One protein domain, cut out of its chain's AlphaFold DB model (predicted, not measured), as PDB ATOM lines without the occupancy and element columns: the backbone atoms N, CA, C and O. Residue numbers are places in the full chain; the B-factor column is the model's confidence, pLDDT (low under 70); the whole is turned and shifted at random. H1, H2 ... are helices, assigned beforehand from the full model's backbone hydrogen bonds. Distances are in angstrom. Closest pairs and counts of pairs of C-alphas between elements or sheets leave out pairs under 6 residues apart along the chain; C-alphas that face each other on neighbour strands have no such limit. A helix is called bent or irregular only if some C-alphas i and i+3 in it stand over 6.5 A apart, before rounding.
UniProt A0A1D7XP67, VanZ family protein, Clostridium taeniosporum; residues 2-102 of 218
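This is residues 2 to 102 of the 218 residues of the protein "VanZ family protein" of Clostridium taeniosporum (UniProt A0A1D7XP67). Three helices run up and down, roughly side by side, as a loose bundle: H1, the longest, makes one side and extends beyond the other two, H2 turns back along it, and H3 turns back again along H2. The three do not make a flat row, for H2 packs on both others while H1 and H3 are also near each other, and H3 splays from H2 toward the link that joins them; residues 37 to 42, at the turn after H1, stick out at one end. The printed part has 101 residues with three named helices, in the order H1, H2, H3, and no named strand; the class is all helix. The whole is loose, with a radius of gyration of the C-alphas of 16.9 A, and its outline is a rod spanning 56 by 25 by 21 A.

The longest helix, H1, has residues 8 to 38 and measures 45.1 A from first to last C-alpha. It begins at C-alpha 8, at (-14.543, 43.171, 44.562), and ends at C-alpha 38, at (-3.906, 19.087, 7.885). H2, residues 49 to 70, is 31.8 A long, and it begins at C-alpha 49, at (-2.920, 13.290, 25.336). H2 is neither bent nor irregular, but only just: C-alphas 52 and 55 are 6.4 A apart. H3, residues 77 to 98, is 31.4 A long and ends at C-alpha 98, at (4.666, 7.381, 25.949). Ten residues lie between H1 and H2, and six between H2 and H3. Residues 2 to 7 come before H1, and residues 99 to 102 come after H3.

H1 touches H2, with 6 pairs of C-alphas within 8 A. Their closest C-alphas are those of Phe 21 and Leu 58, 6.6 A apart, and their centres are 11.9 A apart. They run opposite ways at a shallow tilt of 8 degrees and form a helical hairpin. H2 also touches H3, with 10 pairs of C-alphas within 8 A. H2 touches H3 with residues 49 to 54 alone, and H3 touches H2 with residues 88 to 95 alone. The closest C-alphas are those of Pro 50 and Leu 91, 5.7 A apart, while the centres are 13.2 A apart. H2 and H3 run opposite ways at a shallow tilt of 27 degrees and form a second helical hairpin. H1 and H3 are near each other: no pair of their C-alphas is within 8 A, but 9 pairs are within 10 A. In H1 and H3 each O i to N i+4 pair is within hydrogen-bond range; in H2, 16 of 18 are.

The two C-alphas farthest apart are those of Thr 2 and Asp 102, the first and last printed residues, at 58.7 A. The radius of gyration is 1.33 times the 12.7 A of a compact globule of 101 residues. The printed part runs from residue 2 to residue 102 with no cut. Both links, H1 to H2 and H2 to H3, are short but not tight. Residues 37 to 42, of which 37 and 38 belong to H1, stand free. The mean pLDDT of the printed part is 77.0, and of the three helices H3 has a mean of 87, H2 of 84 and H1 of 76. Confidence is low, under 70, in 19 residues: 2 to 6, 9 to 10, 39 to 47 and 100 to 102.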
ATOM      1  N   THR A   2     -29.627  34.597  51.373       41.31
ATOM      2  CA  THR A   2     -28.411  35.375  51.640       41.31
ATOM      3  C   THR A   2     -27.782  35.745  50.302       41.31
ATOM      4  O   THR A   2     -27.234  34.897  49.600       41.31
ATOM      5  N   SER A   3     -27.912  37.010  49.908       42.88
ATOM      6  CA  SER A   3     -27.191  37.565  48.768       42.88
ATOM      7  C   SER A   3     -25.693  37.503  49.068       42.88
ATOM      8  O   SER A   3     -25.147  38.275  49.852       42.88
ATOM      9  N   CYS A   4     -25.024  36.519  48.470       48.78
ATOM     10  CA  CYS A   4     -23.579  36.370  48.511       48.78
ATOM     11  C   CYS A   4     -22.967  37.486  47.652       48.78
ATOM     12  O   CYS A   4     -22.692  37.310  46.465       48.78
ATOM     13  N   ASN A   5     -22.839  38.681  48.228       56.84
ATOM     14  CA  ASN A   5     -22.101  39.769  47.607       56.84
ATOM     15  C   ASN A   5     -20.614  39.415  47.659       56.84
ATOM     16  O   ASN A   5     -19.934  39.702  48.640       56.84
ATOM     17  N   LEU A   6     -20.138  38.772  46.590       62.03
ATOM     18  CA  LEU A   6     -18.716  38.527  46.364       62.03
ATOM     19  C   LEU A   6     -17.962  39.850  46.471       62.03
ATOM     20  O   LEU A   6     -18.339  40.837  45.815       62.03
ATOM     21  N   SER A   7     -16.894  39.856  47.265       71.44
ATOM     22  CA  SER A   7     -16.027  41.020  47.405       71.44
ATOM     23  C   SER A   7     -15.440  41.401  46.039       71.44
ATOM     24  O   SER A   7     -15.261  40.560  45.153       71.44
ATOM     25  N   ILE A   8     -15.121  42.683  45.831       70.31
ATOM     26  CA  ILE A   8     -14.543  43.171  44.562       70.31
ATOM     27  C   ILE A   8     -13.321  42.320  44.164       70.31
ATOM     28  O   ILE A   8     -13.166  41.942  43.004       70.31
ATOM     29  N   LYS A   9     -12.501  41.931  45.147       66.94
ATOM     30  CA  LYS A   9     -11.322  41.079  44.964       66.94
ATOM     31  C   LYS A   9     -11.662  39.669  44.462       66.94
ATOM     32  O   LYS A   9     -10.958  39.154  43.595       66.94
ATOM     33  N   GLU A  10     -12.738  39.063  44.960       68.19
ATOM     34  CA  GLU A  10     -13.216  37.754  44.492       68.19
ATOM     35  C   GLU A  10     -13.676  37.814  43.037       68.19
ATOM     36  O   GLU A  10     -13.299  36.953  42.240       68.19
ATOM     37  N   ARG A  11     -14.403  38.873  42.656       72.50
ATOM     38  CA  ARG A  11     -14.832  39.080  41.262       72.50
ATOM     39  C   ARG A  11     -13.635  39.173  40.316       72.50
ATOM     40  O   ARG A  11     -13.627  38.516  39.280       72.50
ATOM     41  N   TYR A  12     -12.592  39.912  40.697       75.56
ATOM     42  CA  TYR A  12     -11.366  40.020  39.898       75.56
ATOM     43  C   TYR A  12     -10.623  38.689  39.732       75.56
ATOM     44  O   TYR A  12     -10.096  38.419  38.653       75.56
ATOM     45  N   ASN A  13     -10.560  37.860  40.777       71.25
ATOM     46  CA  ASN A  13      -9.925  36.544  40.686       71.25
ATOM     47  C   ASN A  13     -10.707  35.612  39.752       71.25
ATOM     48  O   ASN A  13     -10.101  34.957  38.907       71.25
ATOM     49  N   ILE A  14     -12.038  35.613  39.852       72.56
ATOM     50  CA  ILE A  14     -12.912  34.833  38.967       72.56
ATOM     51  C   ILE A  14     -12.729  35.265  37.506       72.56
ATOM     52  O   ILE A  14     -12.517  34.414  36.648       72.56
ATOM     53  N   ILE A  15     -12.738  36.573  37.225       81.12
ATOM     54  CA  ILE A  15     -12.564  37.103  35.863       81.12
ATOM     55  C   ILE A  15     -11.208  36.691  35.272       81.12
ATOM     56  O   ILE A  15     -11.160  36.223  34.139       81.12
ATOM     57  N   PHE A  16     -10.118  36.817  36.039       81.62
ATOM     58  CA  PHE A  16      -8.776  36.416  35.594       81.62
ATOM     59  C   PHE A  16      -8.682  34.918  35.254       81.62
ATOM     60  O   PHE A  16      -8.000  34.523  34.315       81.62
ATOM     61  N   LEU A  17      -9.367  34.065  36.013       71.81
ATOM     62  CA  LEU A  17      -9.335  32.620  35.790       71.81
ATOM     63  C   LEU A  17     -10.231  32.196  34.628       71.81
ATOM     64  O   LEU A  17      -9.846  31.320  33.857       71.81
ATOM     65  N   ILE A  18     -11.387  32.843  34.465       80.62
ATOM     66  CA  ILE A  18     -12.237  32.660  33.286       80.62
ATOM     67  C   ILE A  18     -11.481  33.096  32.030       80.62
ATOM     68  O   ILE A  18     -11.506  32.372  31.038       80.62
ATOM     69  N   SER A  19     -10.759  34.220  32.061       82.06
ATOM     70  CA  SER A  19      -9.960  34.641  30.906       82.06
ATOM     71  C   SER A  19      -8.827  33.656  30.612       82.06
ATOM     72  O   SER A  19      -8.654  33.270  29.458       82.06
ATOM     73  N   LEU A  20      -8.118  33.168  31.636       79.12
ATOM     74  CA  LEU A  20      -7.090  32.135  31.470       79.12
ATOM     75  C   LEU A  20      -7.671  30.840  30.880       79.12
ATOM     76  O   LEU A  20      -7.072  30.255  29.979       79.12
ATOM     77  N   PHE A  21      -8.848  30.415  31.347       80.31
ATOM     78  CA  PHE A  21      -9.569  29.261  30.813       80.31
ATOM     79  C   PHE A  21      -9.922  29.461  29.337       80.31
ATOM     80  O   PHE A  21      -9.602  28.604  28.521       80.31
ATOM     81  N   ILE A  22     -10.527  30.602  28.989       82.25
ATOM     82  CA  ILE A  22     -10.933  30.919  27.613       82.25
ATOM     83  C   ILE A  22      -9.719  30.930  26.682       82.25
ATOM     84  O   ILE A  22      -9.784  30.331  25.613       82.25
ATOM     85  N   ILE A  23      -8.607  31.547  27.093       83.06
ATOM     86  CA  ILE A  23      -7.362  31.576  26.306       83.06
ATOM     87  C   ILE A  23      -6.798  30.161  26.130       83.06
ATOM     88  O   ILE A  23      -6.436  29.763  25.027       83.06
ATOM     89  N   SER A  24      -6.741  29.372  27.203       77.50
ATOM     90  CA  SER A  24      -6.215  28.000  27.141       77.50
ATOM     91  C   SER A  24      -7.076  27.111  26.236       77.50
ATOM     92  O   SER A  24      -6.560  26.310  25.458       77.50
ATOM     93  N   PHE A  25      -8.396  27.278  26.316       78.88
ATOM     94  CA  PHE A  25      -9.365  26.532  25.527       78.88
ATOM     95  C   PHE A  25      -9.374  26.967  24.057       78.88
ATOM     96  O   PHE A  25      -9.474  26.116  23.176       78.88
ATOM     97  N   SER A  26      -9.206  28.260  23.766       79.44
ATOM     98  CA  SER A  26      -9.116  28.752  22.388       79.44
ATOM     99  C   SER A  26      -7.843  28.272  21.692       79.44
ATOM    100  O   SER A  26      -7.915  27.843  20.542       79.44
ATOM    101  N   VAL A  27      -6.705  28.250  22.395       79.75
ATOM    102  CA  VAL A  27      -5.457  27.653  21.889       79.75
ATOM    103  C   VAL A  27      -5.656  26.168  21.602       79.75
ATOM    104  O   VAL A  27      -5.249  25.691  20.547       79.75
ATOM    105  N   LEU A  28      -6.336  25.442  22.494       78.50
ATOM    106  CA  LEU A  28      -6.636  24.030  22.276       78.50
ATOM    107  C   LEU A  28      -7.509  23.809  21.035       78.50
ATOM    108  O   LEU A  28      -7.184  22.954  20.214       78.50
ATOM    109  N   ILE A  29      -8.582  24.591  20.877       78.81
ATOM    110  CA  ILE A  29      -9.446  24.540  19.690       78.81
ATOM    111  C   ILE A  29      -8.634  24.844  18.434       78.81
ATOM    112  O   ILE A  29      -8.746  24.109  17.460       78.81
ATOM    113  N   ALA A  30      -7.791  25.877  18.452       79.38
ATOM    114  CA  ALA A  30      -6.943  26.217  17.315       79.38
ATOM    115  C   ALA A  30      -6.000  25.061  16.952       79.38
ATOM    116  O   ALA A  30      -5.886  24.719  15.779       79.38
ATOM    117  N   MET A  31      -5.380  24.406  17.939       74.00
ATOM    118  CA  MET A  31      -4.538  23.229  17.695       74.00
ATOM    119  C   MET A  31      -5.335  22.055  17.115       74.00
ATOM    120  O   MET A  31      -4.856  21.404  16.191       74.00
ATOM    121  N   ILE A  32      -6.550  21.807  17.614       75.62
ATOM    122  CA  ILE A  32      -7.449  20.770  17.084       75.62
ATOM    123  C   ILE A  32      -7.850  21.096  15.639       75.62
ATOM    124  O   ILE A  32      -7.792  20.221  14.785       75.62
ATOM    125  N   LEU A  33      -8.206  22.348  15.342       79.12
ATOM    126  CA  LEU A  33      -8.570  22.789  13.994       79.12
ATOM    127  C   LEU A  33      -7.395  22.682  13.021       79.12
ATOM    128  O   LEU A  33      -7.581  22.189  11.916       79.12
ATOM    129  N   ILE A  34      -6.189  23.097  13.427       76.19
ATOM    130  CA  ILE A  34      -4.967  22.940  12.622       76.19
ATOM    131  C   ILE A  34      -4.688  21.460  12.358       76.19
ATOM    132  O   ILE A  34      -4.268  21.103  11.259       76.19
ATOM    133  N   LEU A  35      -4.914  20.606  13.356       71.25
ATOM    134  CA  LEU A  35      -4.750  19.170  13.208       71.25
ATOM    135  C   LEU A  35      -5.757  18.603  12.200       71.25
ATOM    136  O   LEU A  35      -5.324  17.967  11.252       71.25
ATOM    137  N   PHE A  36      -7.051  18.911  12.334       71.19
ATOM    138  CA  PHE A  36      -8.085  18.465  11.392       71.19
ATOM    139  C   PHE A  36      -7.915  19.034   9.978       71.19
ATOM    140  O   PHE A  36      -8.197  18.340   9.008       71.19
ATOM    141  N   ALA A  37      -7.455  20.281   9.845       75.62
ATOM    142  CA  ALA A  37      -7.230  20.915   8.548       75.62
ATOM    143  C   ALA A  37      -6.070  20.274   7.769       75.62
ATOM    144  O   ALA A  37      -6.068  20.314   6.543       75.62
ATOM    145  N   ASN A  38      -5.094  19.699   8.478       71.00
ATOM    146  CA  ASN A  38      -3.906  19.087   7.885       71.00
ATOM    147  C   ASN A  38      -3.920  17.550   7.921       71.00
ATOM    148  O   ASN A  38      -3.032  16.939   7.332       71.00
ATOM    149  N   SER A  39      -4.873  16.924   8.617       66.44
ATOM    150  CA  SER A  39      -4.984  15.467   8.705       66.44
ATOM    151  C   SER A  39      -5.858  14.920   7.585       66.44
ATOM    152  O   SER A  39      -7.023  15.303   7.463       66.44
ATOM    153  N   SER A  40      -5.317  13.980   6.819       64.50
ATOM    154  CA  SER A  40      -6.087  13.171   5.870       64.50
ATOM    155  C   SER A  40      -6.810  12.009   6.556       64.50
ATOM    156  O   SER A  40      -7.818  11.544   6.031       64.50
ATOM    157  N   ASP A  41      -6.340  11.578   7.735       60.44
ATOM    158  CA  ASP A  41      -6.926  10.473   8.500       60.44
ATOM    159  C   ASP A  41      -6.883  10.709  10.023       60.44
ATOM    160  O   ASP A  41      -6.014  11.398  10.554       60.44
ATOM    161  N   ILE A  42      -7.788  10.065  10.774       58.12
ATOM    162  CA  ILE A  42      -7.830  10.128  12.257       58.12
ATOM    163  C   ILE A  42      -6.540   9.561  12.888       58.12
ATOM    164  O   ILE A  42      -6.166   9.932  14.006       58.12
ATOM    165  N   SER A  43      -5.828   8.691  12.168       55.00
ATOM    166  CA  SER A  43      -4.521   8.151  12.561       55.00
ATOM    167  C   SER A  43      -3.409   9.214  12.620       55.00
ATOM    168  O   SER A  43      -2.403   8.986  13.296       55.00
ATOM    169  N   ASP A  44      -3.611  10.395  12.021       55.94
ATOM    170  CA  ASP A  44      -2.688  11.539  12.088       55.94
ATOM    171  C   ASP A  44      -2.729  12.272  13.440       55.94
ATOM    172  O   ASP A  44      -1.931  13.185  13.687       55.94
ATOM    173  N   LEU A  45      -3.612  11.866  14.364       60.69
ATOM    174  CA  LEU A  45      -3.639  12.355  15.743       60.69
ATOM    175  C   LEU A  45      -2.425  11.817  16.527       60.69
ATOM    176  O   LEU A  45      -2.545  11.009  17.447       60.69
ATOM    177  N   LYS A  46      -1.223  12.297  16.178       62.81
ATOM    178  CA  LYS A  46       0.062  11.772  16.667       62.81
ATOM    179  C   LYS A  46       0.262  11.901  18.183       62.81
ATOM    180  O   LYS A  46       1.136  11.247  18.742       62.81
ATOM    181  N   ARG A  47      -0.490  12.780  18.860       69.50
ATOM    182  CA  ARG A  47      -0.358  13.071  20.302       69.50
ATOM    183  C   ARG A  47      -1.723  13.418  20.914       69.50
ATOM    184  O   ARG A  47      -1.985  14.595  21.138       69.50
ATOM    185  N   PRO A  48      -2.600  12.436  21.194       70.38
ATOM    186  CA  PRO A  48      -3.963  12.696  21.675       70.38
ATOM    187  C   PRO A  48      -4.008  13.278  23.099       70.38
ATOM    188  O   PRO A  48      -4.970  13.935  23.490       70.38
ATOM    189  N   VAL A  49      -2.955  13.039  23.887       77.94
ATOM    190  CA  VAL A  49      -2.920  13.290  25.336       77.94
ATOM    191  C   VAL A  49      -3.230  14.742  25.722       77.94
ATOM    192  O   VAL A  49      -4.067  14.927  26.609       77.94
ATOM    193  N   PRO A  50      -2.640  15.785  25.096       78.06
ATOM    194  CA  PRO A  50      -2.936  17.160  25.479       78.06
ATOM    195  C   PRO A  50      -4.380  17.550  25.156       78.06
ATOM    196  O   PRO A  50      -4.997  18.272  25.935       78.06
ATOM    197  N   TYR A  51      -4.942  17.019  24.064       78.56
ATOM    198  CA  TYR A  51      -6.320  17.289  23.641       78.56
ATOM    199  C   TYR A  51      -7.360  16.719  24.607       78.56
ATOM    200  O   TYR A  51      -8.414  17.321  24.792       78.56
ATOM    201  N   LEU A  52      -7.052  15.597  25.261       81.06
ATOM    202  CA  LEU A  52      -7.946  14.959  26.229       81.06
ATOM    203  C   LEU A  52      -7.773  15.512  27.647       81.06
ATOM    204  O   LEU A  52      -8.752  15.840  28.315       81.06
ATOM    205  N   LEU A  53      -6.531  15.615  28.128       86.19
ATOM    206  CA  LEU A  53      -6.270  15.900  29.541       86.19
ATOM    207  C   LEU A  53      -6.274  17.396  29.881       86.19
ATOM    208  O   LEU A  53      -6.561  17.746  31.028       86.19
ATOM    209  N   LEU A  54      -5.991  18.288  28.920       85.56
ATOM    210  CA  LEU A  54      -6.000  19.732  29.179       85.56
ATOM    211  C   LEU A  54      -7.403  20.264  29.526       85.56
ATOM    212  O   LEU A  54      -7.519  20.931  30.557       85.56
ATOM    213  N   PRO A  55      -8.482  19.943  28.779       83.75
ATOM    214  CA  PRO A  55      -9.841  20.333  29.165       83.75
ATOM    215  C   PRO A  55     -10.240  19.817  30.545       83.75
ATOM    216  O   PRO A  55     -10.802  20.563  31.346       83.75
ATOM    217  N   ILE A  56      -9.916  18.553  30.842       87.69
ATOM    218  CA  ILE A  56     -10.253  17.916  32.119       87.69
ATOM    219  C   ILE A  56      -9.588  18.675  33.269       87.69
ATOM    220  O   ILE A  56     -10.261  19.039  34.232       87.69
ATOM    221  N   TYR A  57      -8.292  18.974  33.153       89.50
ATOM    222  CA  TYR A  57      -7.579  19.764  34.157       89.50
ATOM    223  C   TYR A  57      -8.193  21.147  34.353       89.50
ATOM    224  O   TYR A  57      -8.399  21.566  35.491       89.50
ATOM    225  N   LEU A  58      -8.516  21.840  33.261       85.75
ATOM    226  CA  LEU A  58      -9.111  23.169  33.324       85.75
ATOM    227  C   LEU A  58     -10.473  23.146  34.043       85.75
ATOM    228  O   LEU A  58     -10.715  23.982  34.914       85.75
ATOM    229  N   ILE A  59     -11.327  22.155  33.759       85.88
ATOM    230  CA  ILE A  59     -12.617  21.963  34.446       85.88
ATOM    231  C   ILE A  59     -12.404  21.664  35.934       85.88
ATOM    232  O   ILE A  59     -13.004  22.315  36.793       85.88
ATOM    233  N   VAL A  60     -11.522  20.713  36.260       88.50
ATOM    234  CA  VAL A  60     -11.210  20.349  37.650       88.50
ATOM    235  C   VAL A  60     -10.674  21.561  38.415       88.50
ATOM    236  O   VAL A  60     -11.114  21.827  39.537       88.50
ATOM    237  N   ARG A  61      -9.780  22.356  37.813       86.19
ATOM    238  CA  ARG A  61      -9.223  23.550  38.458       86.19
ATOM    239  C   ARG A  61     -10.297  24.603  38.714       86.19
ATOM    240  O   ARG A  61     -10.315  25.151  39.814       86.19
ATOM    241  N   LEU A  62     -11.226  24.836  37.780       84.06
ATOM    242  CA  LEU A  62     -12.369  25.736  38.004       84.06
ATOM    243  C   LEU A  62     -13.203  25.317  39.229       84.06
ATOM    244  O   LEU A  62     -13.598  26.173  40.026       84.06
ATOM    245  N   VAL A  63     -13.427  24.011  39.422       87.19
ATOM    246  CA  VAL A  63     -14.142  23.485  40.599       87.19
ATOM    247  C   VAL A  63     -13.355  23.738  41.888       87.19
ATOM    248  O   VAL A  63     -13.912  24.287  42.840       87.19
ATOM    249  N   PHE A  64     -12.060  23.404  41.926       86.56
ATOM    250  CA  PHE A  64     -11.213  23.649  43.104       86.56
ATOM    251  C   PHE A  64     -11.123  25.130  43.466       86.56
ATOM    252  O   PHE A  64     -11.190  25.480  44.640       86.56
ATOM    253  N   LEU A  65     -11.050  26.009  42.472       77.94
ATOM    254  CA  LEU A  65     -11.024  27.453  42.686       77.94
ATOM    255  C   LEU A  65     -12.321  27.963  43.307       77.94
ATOM    256  O   LEU A  65     -12.281  28.784  44.221       77.94
ATOM    257  N   LYS A  66     -13.475  27.445  42.873       81.00
ATOM    258  CA  LYS A  66     -14.763  27.773  43.500       81.00
ATOM    259  C   LYS A  66     -14.775  27.379  44.981       81.00
ATOM    260  O   LYS A  66     -15.290  28.131  45.807       81.00
ATOM    261  N   ILE A  67     -14.173  26.237  45.320       85.44
ATOM    262  CA  ILE A  67     -14.010  25.782  46.708       85.44
ATOM    263  C   ILE A  67     -13.038  26.695  47.474       85.44
ATOM    264  O   ILE A  67     -13.343  27.089  48.595       85.44
ATOM    265  N   GLU A  68     -11.892  27.054  46.887       84.00
ATOM    266  CA  GLU A  68     -10.886  27.943  47.493       84.00
ATOM    267  C   GLU A  68     -11.459  29.337  47.782       84.00
ATOM    268  O   GLU A  68     -11.265  29.858  48.881       84.00
ATOM    269  N   ILE A  69     -12.235  29.896  46.847       77.50
ATOM    270  CA  ILE A  69     -12.955  31.167  47.018       77.50
ATOM    271  C   ILE A  69     -13.964  31.055  48.161       77.50
ATOM    272  O   ILE A  69     -13.969  31.897  49.054       77.50
ATOM    273  N   HIS A  70     -14.778  29.995  48.180       79.69
ATOM    274  CA  HIS A  70     -15.761  29.790  49.246       79.69
ATOM    275  C   HIS A  70     -15.106  29.638  50.629       79.69
ATOM    276  O   HIS A  70     -15.664  30.061  51.637       79.69
ATOM    277  N   LYS A  71     -13.895  29.070  50.676       83.88
ATOM    278  CA  LYS A  71     -13.091  28.915  51.894       83.88
ATOM    279  C   LYS A  71     -12.203  30.127  52.216       83.88
ATOM    280  O   LYS A  71     -11.415  30.041  53.154       83.88
ATOM    281  N   ASN A  72     -12.305  31.237  51.477       78.38
ATOM    282  CA  ASN A  72     -11.460  32.430  51.637       78.38
ATOM    283  C   ASN A  72      -9.941  32.146  51.580       78.38
ATOM    284  O   ASN A  72      -9.133  32.839  52.207       78.38
ATOM    285  N   ILE A  73      -9.527  31.131  50.818       81.44
ATOM    286  CA  ILE A  73      -8.113  30.793  50.629       81.44
ATOM    287  C   ILE A  73      -7.498  31.806  49.657       81.44
ATOM    288  O   ILE A  73      -8.009  32.039  48.562       81.44
ATOM    289  N   LYS A  74      -6.383  32.431  50.053       77.62
ATOM    290  CA  LYS A  74      -5.661  33.374  49.188       77.62
ATOM    291  C   LYS A  74      -4.998  32.620  48.035       77.62
ATOM    292  O   LYS A  74      -4.170  31.748  48.266       77.62
ATOM    293  N   THR A  75      -5.308  33.021  46.807       76.12
ATOM    294  CA  THR A  75      -4.705  32.480  45.585       76.12
ATOM    295  C   THR A  75      -3.727  33.481  44.971       76.12
ATOM    296  O   THR A  75      -4.028  34.670  44.837       76.12
ATOM    297  N   ASN A  76      -2.531  33.010  44.610       82.50
ATOM    298  CA  ASN A  76      -1.525  33.816  43.923       82.50
ATOM    299  C   ASN A  76      -1.621  33.596  42.407       82.50
ATOM    300  O   ASN A  76      -1.351  32.505  41.918       82.50
ATOM    301  N   LYS A  77      -1.964  34.647  41.651       82.19
ATOM    302  CA  LYS A  77      -2.159  34.577  40.191       82.19
ATOM    303  C   LYS A  77      -0.923  34.080  39.440       82.19
ATOM    304  O   LYS A  77      -1.059  33.315  38.492       82.19
ATOM    305  N   PHE A  78       0.271  34.497  39.866       83.19
ATOM    306  CA  PHE A  78       1.516  34.052  39.241       83.19
ATOM    307  C   PHE A  78       1.734  32.551  39.456       83.19
ATOM    308  O   PHE A  78       2.049  31.824  38.522       83.19
ATOM    309  N   GLU A  79       1.482  32.074  40.674       85.31
ATOM    310  CA  GLU A  79       1.585  30.657  41.015       85.31
ATOM    311  C   GLU A  79       0.593  29.802  40.208       85.31
ATOM    312  O   GLU A  79       0.943  28.713  39.766       85.31
ATOM    313  N   GLU A  80      -0.615  30.310  39.946       86.06
ATOM    314  CA  GLU A  80      -1.606  29.635  39.097       86.06
ATOM    315  C   GLU A  80      -1.146  29.481  37.645       86.06
ATOM    316  O   GLU A  80      -1.287  28.401  37.069       86.06
ATOM    317  N   ILE A  81      -0.539  30.523  37.068       87.50
ATOM    318  CA  ILE A  81       0.049  30.438  35.723       87.50
ATOM    319  C   ILE A  81       1.158  29.381  35.707       87.50
ATOM    320  O   ILE A  81       1.207  28.545  34.806       87.50
ATOM    321  N   VAL A  82       2.029  29.372  36.718       90.06
ATOM    322  CA  VAL A  82       3.144  28.418  36.801       90.06
ATOM    323  C   VAL A  82       2.634  26.984  36.979       90.06
ATOM    324  O   VAL A  82       3.176  26.075  36.354       90.06
ATOM    325  N   LYS A  83       1.559  26.762  37.752       89.81
ATOM    326  CA  LYS A  83       0.896  25.447  37.869       89.81
ATOM    327  C   LYS A  83       0.338  24.969  36.531       89.81
ATOM    328  O   LYS A  83       0.535  23.804  36.188       89.81
ATOM    329  N   LEU A  84      -0.316  25.849  35.771       89.31
ATOM    330  CA  LEU A  84      -0.825  25.524  34.436       89.31
ATOM    331  C   LEU A  84       0.322  25.176  33.477       89.31
ATOM    332  O   LEU A  84       0.255  24.158  32.789       89.31
ATOM    333  N   LEU A  85       1.394  25.974  33.463       90.50
ATOM    334  CA  LEU A  85       2.582  25.703  32.648       90.50
ATOM    335  C   LEU A  85       3.237  24.373  33.027       90.50
ATOM    336  O   LEU A  85       3.586  23.593  32.143       90.50
ATOM    337  N   LEU A  86       3.352  24.080  34.324       92.25
ATOM    338  CA  LEU A  86       3.877  22.807  34.813       92.25
ATOM    339  C   LEU A  86       2.979  21.631  34.391       92.25
ATOM    340  O   LEU A  86       3.482  20.569  34.027       92.25
ATOM    341  N   PHE A  87       1.658  21.813  34.392       91.50
ATOM    342  CA  PHE A  87       0.721  20.796  33.925       91.50
ATOM    343  C   PHE A  87       0.853  20.537  32.416       91.50
ATOM    344  O   PHE A  87       1.024  19.388  32.008       91.50
ATOM    345  N   ILE A  88       0.865  21.588  31.588       89.44
ATOM    346  CA  ILE A  88       1.099  21.487  30.134       89.44
ATOM    347  C   ILE A  88       2.455  20.828  29.846       89.44
ATOM    348  O   ILE A  88       2.581  19.988  28.948       89.44
ATOM    349  N   TYR A  89       3.470  21.162  30.638       92.12
ATOM    350  CA  TYR A  89       4.778  20.529  30.581       92.12
ATOM    351  C   TYR A  89       4.697  19.013  30.829       92.12
ATOM    352  O   TYR A  89       5.182  18.237  30.003       92.12
ATOM    353  N   PHE A  90       4.028  18.564  31.896       91.38
ATOM    354  CA  PHE A  90       3.846  17.130  32.148       91.38
ATOM    355  C   PHE A  90       3.049  16.433  31.041       91.38
ATOM    356  O   PHE A  90       3.421  15.331  30.638       91.38
ATOM    357  N   LEU A  91       2.020  17.076  30.478       89.12
ATOM    358  CA  LEU A  91       1.316  16.548  29.300       89.12
ATOM    359  C   LEU A  91       2.256  16.366  28.106       89.12
ATOM    360  O   LEU A  91       2.155  15.371  27.384       89.12
ATOM    361  N   THR A  92       3.190  17.297  27.916       85.69
ATOM    362  CA  THR A  92       4.205  17.219  26.859       85.69
ATOM    363  C   THR A  92       5.152  16.048  27.098       85.69
ATOM    364  O   THR A  92       5.388  15.279  26.166       85.69
ATOM    365  N   ILE A  93       5.632  15.843  28.331       88.50
ATOM    366  CA  ILE A  93       6.435  14.657  28.676       88.50
ATOM    367  C   ILE A  93       5.655  13.390  28.353       88.50
ATOM    368  O   ILE A  93       6.190  12.521  27.670       88.50
ATOM    369  N   ILE A  94       4.404  13.289  28.814       85.44
ATOM    370  CA  ILE A  94       3.598  12.082  28.621       85.44
ATOM    371  C   ILE A  94       3.425  11.803  27.126       85.44
ATOM    372  O   ILE A  94       3.676  10.692  26.667       85.44
ATOM    373  N   SER A  95       3.082  12.834  26.353       81.56
ATOM    374  CA  SER A  95       2.910  12.737  24.901       81.56
ATOM    375  C   SER A  95       4.193  12.301  24.193       81.56
ATOM    376  O   SER A  95       4.159  11.433  23.332       81.56
ATOM    377  N   VAL A  96       5.338  12.893  24.548       79.88
ATOM    378  CA  VAL A  96       6.622  12.628  23.880       79.88
ATOM    379  C   VAL A  96       7.222  11.283  24.297       79.88
ATOM    380  O   VAL A  96       7.843  10.615  23.473       79.88
ATOM    381  N   LYS A  97       7.079  10.890  25.566       81.56
ATOM    382  CA  LYS A  97       7.711   9.685  26.125       81.56
ATOM    383  C   LYS A  97       6.876   8.428  25.948       81.56
ATOM    384  O   LYS A  97       7.466   7.362  25.793       81.56
ATOM    385  N   PHE A  98       5.552   8.541  26.001       76.75
ATOM    386  CA  PHE A  98       4.666   7.381  25.949       76.75
ATOM    387  C   PHE A  98       3.902   7.264  24.646       76.75
ATOM    388  O   PHE A  98       3.461   6.173  24.370       76.75
ATOM    389  N   PHE A  99       3.778   8.312  23.826       72.88
ATOM    390  CA  PHE A  99       3.062   8.229  22.547       72.88
ATOM    391  C   PHE A  99       3.954   8.590  21.337       72.88
ATOM    392  O   PHE A  99       3.631   9.518  20.593       72.88
ATOM    393  N   PRO A 100       5.094   7.905  21.106       61.22
ATOM    394  CA  PRO A 100       5.815   8.032  19.844       61.22
ATOM    395  C   PRO A 100       5.107   7.202  18.761       61.22
ATOM    396  O   PRO A 100       5.079   5.978  18.832       61.22
ATOM    397  N   LEU A 101       4.524   7.861  17.756       49.22
ATOM    398  CA  LEU A 101       3.836   7.199  16.635       49.22
ATOM    399  C   LEU A 101       4.695   7.025  15.374       49.22
ATOM    400  O   LEU A 101       4.188   6.548  14.363       49.22
ATOM    401  N   ASP A 102       5.988   7.345  15.419       51.38
ATOM    402  CA  ASP A 102       6.886   7.014  14.310       51.38
ATOM    403  C   ASP A 102       7.291   5.537  14.429       51.38
ATOM    404  O   ASP A 102       8.335   5.189  14.987       51.38
TER     405      ASP A 102